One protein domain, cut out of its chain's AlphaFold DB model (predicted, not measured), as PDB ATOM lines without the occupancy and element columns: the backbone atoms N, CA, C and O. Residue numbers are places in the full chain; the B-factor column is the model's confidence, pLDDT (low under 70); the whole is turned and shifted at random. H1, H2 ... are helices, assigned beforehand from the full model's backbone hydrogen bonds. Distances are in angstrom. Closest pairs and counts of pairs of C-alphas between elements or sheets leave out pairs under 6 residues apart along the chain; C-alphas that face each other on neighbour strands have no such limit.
ATOM      1  N   PHE A 356      41.625  13.576  10.151       41.09
ATOM      2  CA  PHE A 356      42.782  12.798   9.689       41.09
ATOM      3  C   PHE A 356      43.849  12.635  10.792       41.09
ATOM      4  O   PHE A 356      44.815  13.388  10.874       41.09
ATOM      5  N   ALA A 357      43.677  11.628  11.646       39.19
ATOM      6  CA  ALA A 357      44.528  11.308  12.783       39.19
ATOM      7  C   ALA A 357      44.999   9.852  12.689       39.19
ATOM      8  O   ALA A 357      44.874   9.061  13.615       39.19
ATOM      9  N   THR A 358      45.555   9.485  11.539       39.06
ATOM     10  CA  THR A 358      46.473   8.350  11.425       39.06
ATOM     11  C   THR A 358      47.652   8.822  10.586       39.06
ATOM     12  O   THR A 358      47.467   9.562   9.625       39.06
ATOM     13  N   GLY A 359      48.879   8.475  10.983       41.50
ATOM     14  CA  GLY A 359      50.141   8.988  10.424       41.50
ATOM     15  C   GLY A 359      50.438   8.639   8.957       41.50
ATOM     16  O   GLY A 359      51.603   8.569   8.575       41.50
ATOM     17  N   ALA A 360      49.420   8.413   8.126       43.78
ATOM     18  CA  ALA A 360      49.547   8.401   6.681       43.78
ATOM     19  C   ALA A 360      49.732   9.848   6.194       43.78
ATOM     20  O   ALA A 360      48.787  10.633   6.128       43.78
ATOM     21  N   VAL A 361      50.970  10.221   5.866       43.25
ATOM     22  CA  VAL A 361      51.261  11.511   5.232       43.25
ATOM     23  C   VAL A 361      50.702  11.476   3.810       43.25
ATOM     24  O   VAL A 361      51.348  10.996   2.880       43.25
ATOM     25  N   PHE A 362      49.483  11.978   3.627       59.44
ATOM     26  CA  PHE A 362      48.960  12.255   2.297       59.44
ATOM     27  C   PHE A 362      49.696  13.463   1.721       59.44
ATOM     28  O   PHE A 362      49.687  14.552   2.298       59.44
ATOM     29  N   ALA A 363      50.300  13.308   0.545       64.56
ATOM     30  CA  ALA A 363      50.667  14.473  -0.244       64.56
ATOM     31  C   ALA A 363      49.365  15.133  -0.727       64.56
ATOM     32  O   ALA A 363      48.733  14.660  -1.671       64.56
ATOM     33  N   LEU A 364      48.938  16.207  -0.056       73.44
ATOM     34  CA  LEU A 364      47.852  17.052  -0.551       73.44
ATOM     35  C   LEU A 364      48.255  17.614  -1.917       73.44
ATOM     36  O   LEU A 364      49.395  18.073  -2.081       73.44
ATOM     37  N   THR A 365      47.326  17.612  -2.871       80.56
ATOM     38  CA  THR A 365      47.517  18.336  -4.136       80.56
ATOM     39  C   THR A 365      47.627  19.835  -3.865       80.56
ATOM     40  O   THR A 365      47.156  20.324  -2.837       80.56
ATOM     41  N   ASP A 366      48.211  20.605  -4.781       78.75
ATOM     42  CA  ASP A 366      48.335  22.055  -4.584       78.75
ATOM     43  C   ASP A 366      46.978  22.759  -4.443       78.75
ATOM     44  O   ASP A 366      46.884  23.771  -3.750       78.75
ATOM     45  N   SER A 367      45.920  22.208  -5.045       81.75
ATOM     46  CA  SER A 367      44.546  22.689  -4.859       81.75
ATOM     47  C   SER A 367      44.052  22.427  -3.431       81.75
ATOM     48  O   SER A 367      43.662  23.360  -2.727       81.75
ATOM     49  N   GLN A 368      44.189  21.189  -2.944       83.75
ATOM     50  CA  GLN A 368      43.811  20.810  -1.577       83.75
ATOM     51  C   GLN A 368      44.647  21.557  -0.523       83.75
ATOM     52  O   GLN A 368      44.125  21.941   0.518       83.75
ATOM     53  N   ARG A 369      45.930  21.850  -0.791       80.88
ATOM     54  CA  ARG A 369      46.772  22.679   0.095       80.88
ATOM     55  C   ARG A 369      46.263  24.110   0.201       80.88
ATOM     56  O   ARG A 369      46.337  24.693   1.281       80.88
ATOM     57  N   ARG A 370      45.771  24.695  -0.895       83.75
ATOM     58  CA  ARG A 370      45.172  26.039  -0.868       83.75
ATOM     59  C   ARG A 370      43.868  26.035  -0.077       83.75
ATOM     60  O   ARG A 370      43.698  26.901   0.772       83.75
ATOM     61  N   GLN A 371      43.014  25.036  -0.291       82.75
ATOM     62  CA  GLN A 371      41.774  24.866   0.475       82.75
ATOM     63  C   GLN A 371      42.052  24.647   1.966       82.75
ATOM     64  O   GLN A 371      41.427  25.288   2.803       82.75
ATOM     65  N   TYR A 372      43.049  23.823   2.305       82.56
ATOM     66  CA  TYR A 372      43.485  23.610   3.684       82.56
ATOM     67  C   TYR A 372      43.953  24.912   4.337       82.56
ATOM     68  O   TYR A 372      43.536  25.233   5.444       82.56
ATOM     69  N   ARG A 373      44.797  25.693   3.647       83.88
ATOM     70  CA  ARG A 373      45.276  26.986   4.164       83.88
ATOM     71  C   ARG A 373      44.134  27.981   4.362       83.88
ATOM     72  O   ARG A 373      44.143  28.670   5.373       83.88
ATOM     73  N   ALA A 374      43.170  28.029   3.443       85.12
ATOM     74  CA  ALA A 374      41.990  28.882   3.572       85.12
ATOM     75  C   ALA A 374      41.122  28.466   4.772       85.12
ATOM     76  O   ALA A 374      40.832  29.294   5.629       85.12
ATOM     77  N   ALA A 375      40.805  27.172   4.903       80.44
ATOM     78  CA  ALA A 375      40.047  26.649   6.039       80.44
ATOM     79  C   ALA A 375      40.761  26.923   7.375       80.44
ATOM     80  O   ALA A 375      40.153  27.428   8.315       80.44
ATOM     81  N   HIS A 376      42.077  26.695   7.432       78.31
ATOM     82  CA  HIS A 376      42.883  26.930   8.627       78.31
ATOM     83  C   HIS A 376      42.974  28.418   9.003       78.31
ATOM     84  O   HIS A 376      42.967  28.752  10.185       78.31
ATOM     85  N   GLN A 377      43.059  29.328   8.028       83.94
ATOM     86  CA  GLN A 377      43.016  30.776   8.288       83.94
ATOM     87  C   GLN A 377      41.663  31.219   8.863       83.94
ATOM     88  O   GLN A 377      41.614  32.172   9.634       83.94
ATOM     89  N   GLU A 378      40.588  30.495   8.550       83.44
ATOM     90  CA  GLU A 378      39.245  30.713   9.096       83.44
ATOM     91  C   GLU A 378      38.974  29.949  10.408       83.44
ATOM     92  O   GLU A 378      37.861  30.010  10.929       83.44
ATOM     93  N   GLY A 379      39.953  29.207  10.945       84.75
ATOM     94  CA  GLY A 379      39.765  28.349  12.124       84.75
ATOM     95  C   GLY A 379      38.831  27.156  11.882       84.75
ATOM     96  O   GLY A 379      38.289  26.592  12.832       84.75
ATOM     97  N   LYS A 380      38.616  26.780  10.619       73.06
ATOM     98  CA  LYS A 380      37.763  25.665  10.202       73.06
ATOM     99  C   LYS A 380      38.603  24.452   9.826       73.06
ATOM    100  O   LYS A 380      39.709  24.560   9.299       73.06
ATOM    101  N   GLU A 381      38.036  23.277  10.053       72.62
ATOM    102  CA  GLU A 381      38.617  22.020   9.602       72.62
ATOM    103  C   GLU A 381      38.316  21.801   8.112       72.62
ATOM    104  O   GLU A 381      37.180  21.988   7.664       72.62
ATOM    105  N   LEU A 382      39.325  21.404   7.330       76.69
ATOM    106  CA  LEU A 382      39.110  21.030   5.933       76.69
ATOM    107  C   LEU A 382      38.417  19.665   5.881       76.69
ATOM    108  O   LEU A 382      39.028  18.642   6.183       76.69
ATOM    109  N   ARG A 383      37.161  19.649   5.435       74.19
ATOM    110  CA  ARG A 383      36.426  18.422   5.119       74.19
ATOM    111  C   ARG A 383      36.472  18.200   3.613       74.19
ATOM    112  O   ARG A 383      35.951  19.027   2.876       74.19
ATOM    113  N   LEU A 384      37.104  17.110   3.184       77.38
ATOM    114  CA  LEU A 384      37.091  16.669   1.789       77.38
ATOM    115  C   LEU A 384      36.101  15.515   1.643       77.38
ATOM    116  O   LEU A 384      36.184  14.528   2.377       77.38
ATOM    117  N   GLY A 385      35.181  15.629   0.693       76.62
ATOM    118  CA  GLY A 385      34.346  14.506   0.281       76.62
ATOM    119  C   GLY A 385      35.188  13.418  -0.389       76.62
ATOM    120  O   GLY A 385      36.213  13.702  -1.006       76.62
ATOM    121  N   TYR A 386      34.749  12.158  -0.329       73.12
ATOM    122  CA  TYR A 386      35.466  11.044  -0.969       73.12
ATOM    123  C   TYR A 386      35.678  11.267  -2.481       73.12
ATOM    124  O   TYR A 386      36.725  10.928  -3.029       73.12
ATOM    125  N   SER A 387      34.720  11.906  -3.161       78.94
ATOM    126  CA  SER A 387      34.821  12.292  -4.577       78.94
ATOM    127  C   SER A 387      35.853  13.392  -4.860       78.94
ATOM    128  O   SER A 387      36.241  13.569  -6.010       78.94
ATOM    129  N   GLU A 388      36.302  14.125  -3.840       81.50
ATOM    130  CA  GLU A 388      37.293  15.208  -3.938       81.50
ATOM    131  C   GLU A 388      38.727  14.719  -3.671       81.50
ATOM    132  O   GLU A 388      39.698  15.476  -3.788       81.50
ATOM    133  N   LEU A 389      38.870  13.443  -3.308       81.44
ATOM    134  CA  LEU A 389      40.150  12.766  -3.179       81.44
ATOM    135  C   LEU A 389      40.688  12.383  -4.562       81.44
ATOM    136  O   LEU A 389      39.941  12.010  -5.465       81.44
ATOM    137  N   THR A 390      42.009  12.429  -4.735       84.88
ATOM    138  CA  THR A 390      42.635  11.868  -5.939       84.88
ATOM    139  C   THR A 390      42.439  10.354  -5.977       84.88
ATOM    140  O   THR A 390      42.316   9.716  -4.934       84.88
ATOM    141  N   ALA A 391      42.512   9.741  -7.162       81.56
ATOM    142  CA  ALA A 391      42.417   8.283  -7.289       81.56
ATOM    143  C   ALA A 391      43.421   7.541  -6.379       81.56
ATOM    144  O   ALA A 391      43.090   6.532  -5.766       81.56
ATOM    145  N   SER A 392      44.639   8.074  -6.215       75.06
ATOM    146  CA  SER A 392      45.637   7.521  -5.291       75.06
ATOM    147  C   SER A 392      45.247   7.650  -3.814       75.06
ATOM    148  O   SER A 392      45.538   6.748  -3.034       75.06
ATOM    149  N   GLN A 393      44.578   8.735  -3.418       81.62
ATOM    150  CA  GLN A 393      44.065   8.932  -2.059       81.62
ATOM    151  C   GLN A 393      42.853   8.027  -1.788       81.62
ATOM    152  O   GLN A 393      42.787   7.405  -0.731       81.62
ATOM    153  N   GLN A 394      41.947   7.888  -2.761       82.19
ATOM    154  CA  GLN A 394      40.789   6.986  -2.697       82.19
ATOM    155  C   GLN A 394      41.218   5.532  -2.476       82.19
ATOM    156  O   GLN A 394      40.698   4.881  -1.578       82.19
ATOM    157  N   VAL A 395      42.246   5.057  -3.190       80.19
ATOM    158  CA  VAL A 395      42.793   3.697  -3.013       80.19
ATOM    159  C   VAL A 395      43.284   3.449  -1.582       80.19
ATOM    160  O   VAL A 395      43.100   2.355  -1.048       80.19
ATOM    161  N   VAL A 396      43.897   4.446  -0.939       74.31
ATOM    162  CA  VAL A 396      44.353   4.326   0.456       74.31
ATOM    163  C   VAL A 396      43.164   4.293   1.417       74.31
ATOM    164  O   VAL A 396      43.140   3.458   2.321       74.31
ATOM    165  N   VAL A 397      42.158   5.148   1.201       73.38
ATOM    166  CA  VAL A 397      40.923   5.159   2.003       73.38
ATOM    167  C   VAL A 397      40.167   3.836   1.864       73.38
ATOM    168  O   VAL A 397      39.753   3.264   2.869       73.38
ATOM    169  N   ASP A 398      40.067   3.288   0.654       78.62
ATOM    170  CA  ASP A 398      39.445   1.986   0.400       78.62
ATOM    171  C   ASP A 398      40.210   0.843   1.068       78.62
ATOM    172  O   ASP A 398      39.605  -0.085   1.609       78.62
ATOM    173  N   ALA A 399      41.544   0.902   1.056       75.38
ATOM    174  CA  ALA A 399      42.381  -0.096   1.709       75.38
ATOM    175  C   ALA A 399      42.184  -0.093   3.233       75.38
ATOM    176  O   ALA A 399      42.048  -1.165   3.828       75.38
ATOM    177  N   GLU A 400      42.118   1.080   3.866       72.81
ATOM    178  CA  GLU A 400      41.847   1.200   5.303       72.81
ATOM    179  C   GLU A 400      40.406   0.814   5.654       72.81
ATOM    180  O   GLU A 400      40.180   0.049   6.595       72.81
ATOM    181  N   HIS A 401      39.428   1.224   4.843       71.44
ATOM    182  CA  HIS A 401      38.039   0.807   5.011       71.44
ATOM    183  C   HIS A 401      37.905  -0.723   4.940       71.44
ATOM    184  O   HIS A 401      37.264  -1.340   5.793       71.44
ATOM    185  N   LYS A 402      38.599  -1.366   3.995       73.19
ATOM    186  CA  LYS A 402      38.638  -2.827   3.870       73.19
ATOM    187  C   LYS A 402      39.314  -3.505   5.068       73.19
ATOM    188  O   LYS A 402      38.849  -4.565   5.498       73.19
ATOM    189  N   LYS A 403      40.377  -2.921   5.637       71.75
ATOM    190  CA  LYS A 403      41.013  -3.427   6.871       71.75
ATOM    191  C   LYS A 403      40.048  -3.374   8.054       71.75
ATOM    192  O   LYS A 403      39.889  -4.385   8.739       71.75
ATOM    193  N   LEU A 404      39.357  -2.251   8.248       60.22
ATOM    194  CA  LEU A 404      38.359  -2.082   9.311       60.22
ATOM    195  C   LEU A 404      37.189  -3.058   9.149       60.22
ATOM    196  O   LEU A 404      36.798  -3.722  10.107       60.22
ATOM    197  N   GLN A 405      36.687  -3.222   7.926       65.25
ATOM    198  CA  GLN A 405      35.616  -4.170   7.626       65.25
ATOM    199  C   GLN A 405      36.043  -5.620   7.901       65.25
ATOM    200  O   GLN A 405      35.267  -6.407   8.443       65.25
ATOM    201  N   THR A 406      37.293  -5.970   7.586       68.88
ATOM    202  CA  THR A 406      37.858  -7.299   7.867       68.88
ATOM    203  C   THR A 406      38.022  -7.533   9.371       68.88
ATOM    204  O   THR A 406      37.649  -8.595   9.868       68.88
ATOM    205  N   ALA A 407      38.516  -6.539  10.116       59.94
ATOM    206  CA  ALA A 407      38.640  -6.605  11.572       59.94
ATOM    207  C   ALA A 407      37.269  -6.749  12.257       59.94
ATOM    208  O   ALA A 407      37.108  -7.565  13.165       59.94
ATOM    209  N   PHE A 408      36.255  -6.032  11.768       51.69
ATOM    210  CA  PHE A 408      34.881  -6.133  12.255       51.69
ATOM    211  C   PHE A 408      34.270  -7.518  11.992       51.69
ATOM    212  O   PHE A 408      33.690  -8.131  12.888       51.69
ATOM    213  N   GLN A 409      34.460  -8.069  10.788       60.12
ATOM    214  CA  GLN A 409      34.014  -9.428  10.457       60.12
ATOM    215  C   GLN A 409      34.742 -10.505  11.274       60.12
ATOM    216  O   GLN A 409      34.138 -11.526  11.612       60.12
ATOM    217  N   ALA A 410      36.019 -10.296  11.605       58.59
ATOM    218  CA  ALA A 410      36.771 -11.183  12.488       58.59
ATOM    219  C   ALA A 410      36.233 -11.137  13.930       58.59
ATOM    220  O   ALA A 410      36.027 -12.189  14.535       58.59
ATOM    221  N   ALA A 411      35.913  -9.943  14.440       49.34
ATOM    222  CA  ALA A 411      35.326  -9.753  15.766       49.34
ATOM    223  C   ALA A 411      33.928 -10.388  15.901       49.34
ATOM    224  O   ALA A 411      33.605 -10.946  16.945       49.34
ATOM    225  N   GLN A 412      33.118 -10.394  14.835       48.66
ATOM    226  CA  GLN A 412      31.804 -11.056  14.829       48.66
ATOM    227  C   GLN A 412      31.867 -12.593  14.891       48.66
ATOM    228  O   GLN A 412      30.863 -13.235  15.200       48.66
ATOM    229  N   ARG A 413      33.014 -13.208  14.571       44.25
ATOM    230  CA  ARG A 413      33.148 -14.671  14.443       44.25
ATOM    231  C   ARG A 413      33.750 -15.366  15.665       44.25
ATOM    232  O   ARG A 413      33.803 -16.593  15.667       44.25
TER     233      ARG A 413
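What this domain is: This is residues 356 to 413 of the 747 residues of an uncharacterized protein of Armatimonas rosea (UniProt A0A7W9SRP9). Two separate helices lie toward opposite ends of a loose, only just elongated shape, with the long link of residues 378 to 390 running between them. The far part of the longer helix, H2, sticks out with the tail, residues 399 to 413, as an arm. The printed part has 58 residues with two named helices, H1 then H2, and no named strand; its class is all helix. The radius of gyration of the C-alphas is 14.5 A, and the spans are 47 by 24 by 20 A.

Where its parts are: H1 covers residues 366 to 377, from C-alpha 366 at (48.335, 22.055, -4.584), and is 16.4 A long. H2 covers residues 391 to 411, 30.1 A long, ending with C-alpha 411 at (35.326, -9.753, 15.766).

How they stand to each other: H1 and H2 are apart, with no C-alpha of the one within 8 A of the other. Every O i to N i+4 pair is within hydrogen-bond range in H1, and 16 of 17 in H2.

The domain as a whole: The C-alphas of Gln 377 and Arg 413, the two farthest apart, are 46.9 A apart. The printed part has no cut. Residues 356 to 363 and 404 to 413 have pLDDT under 70.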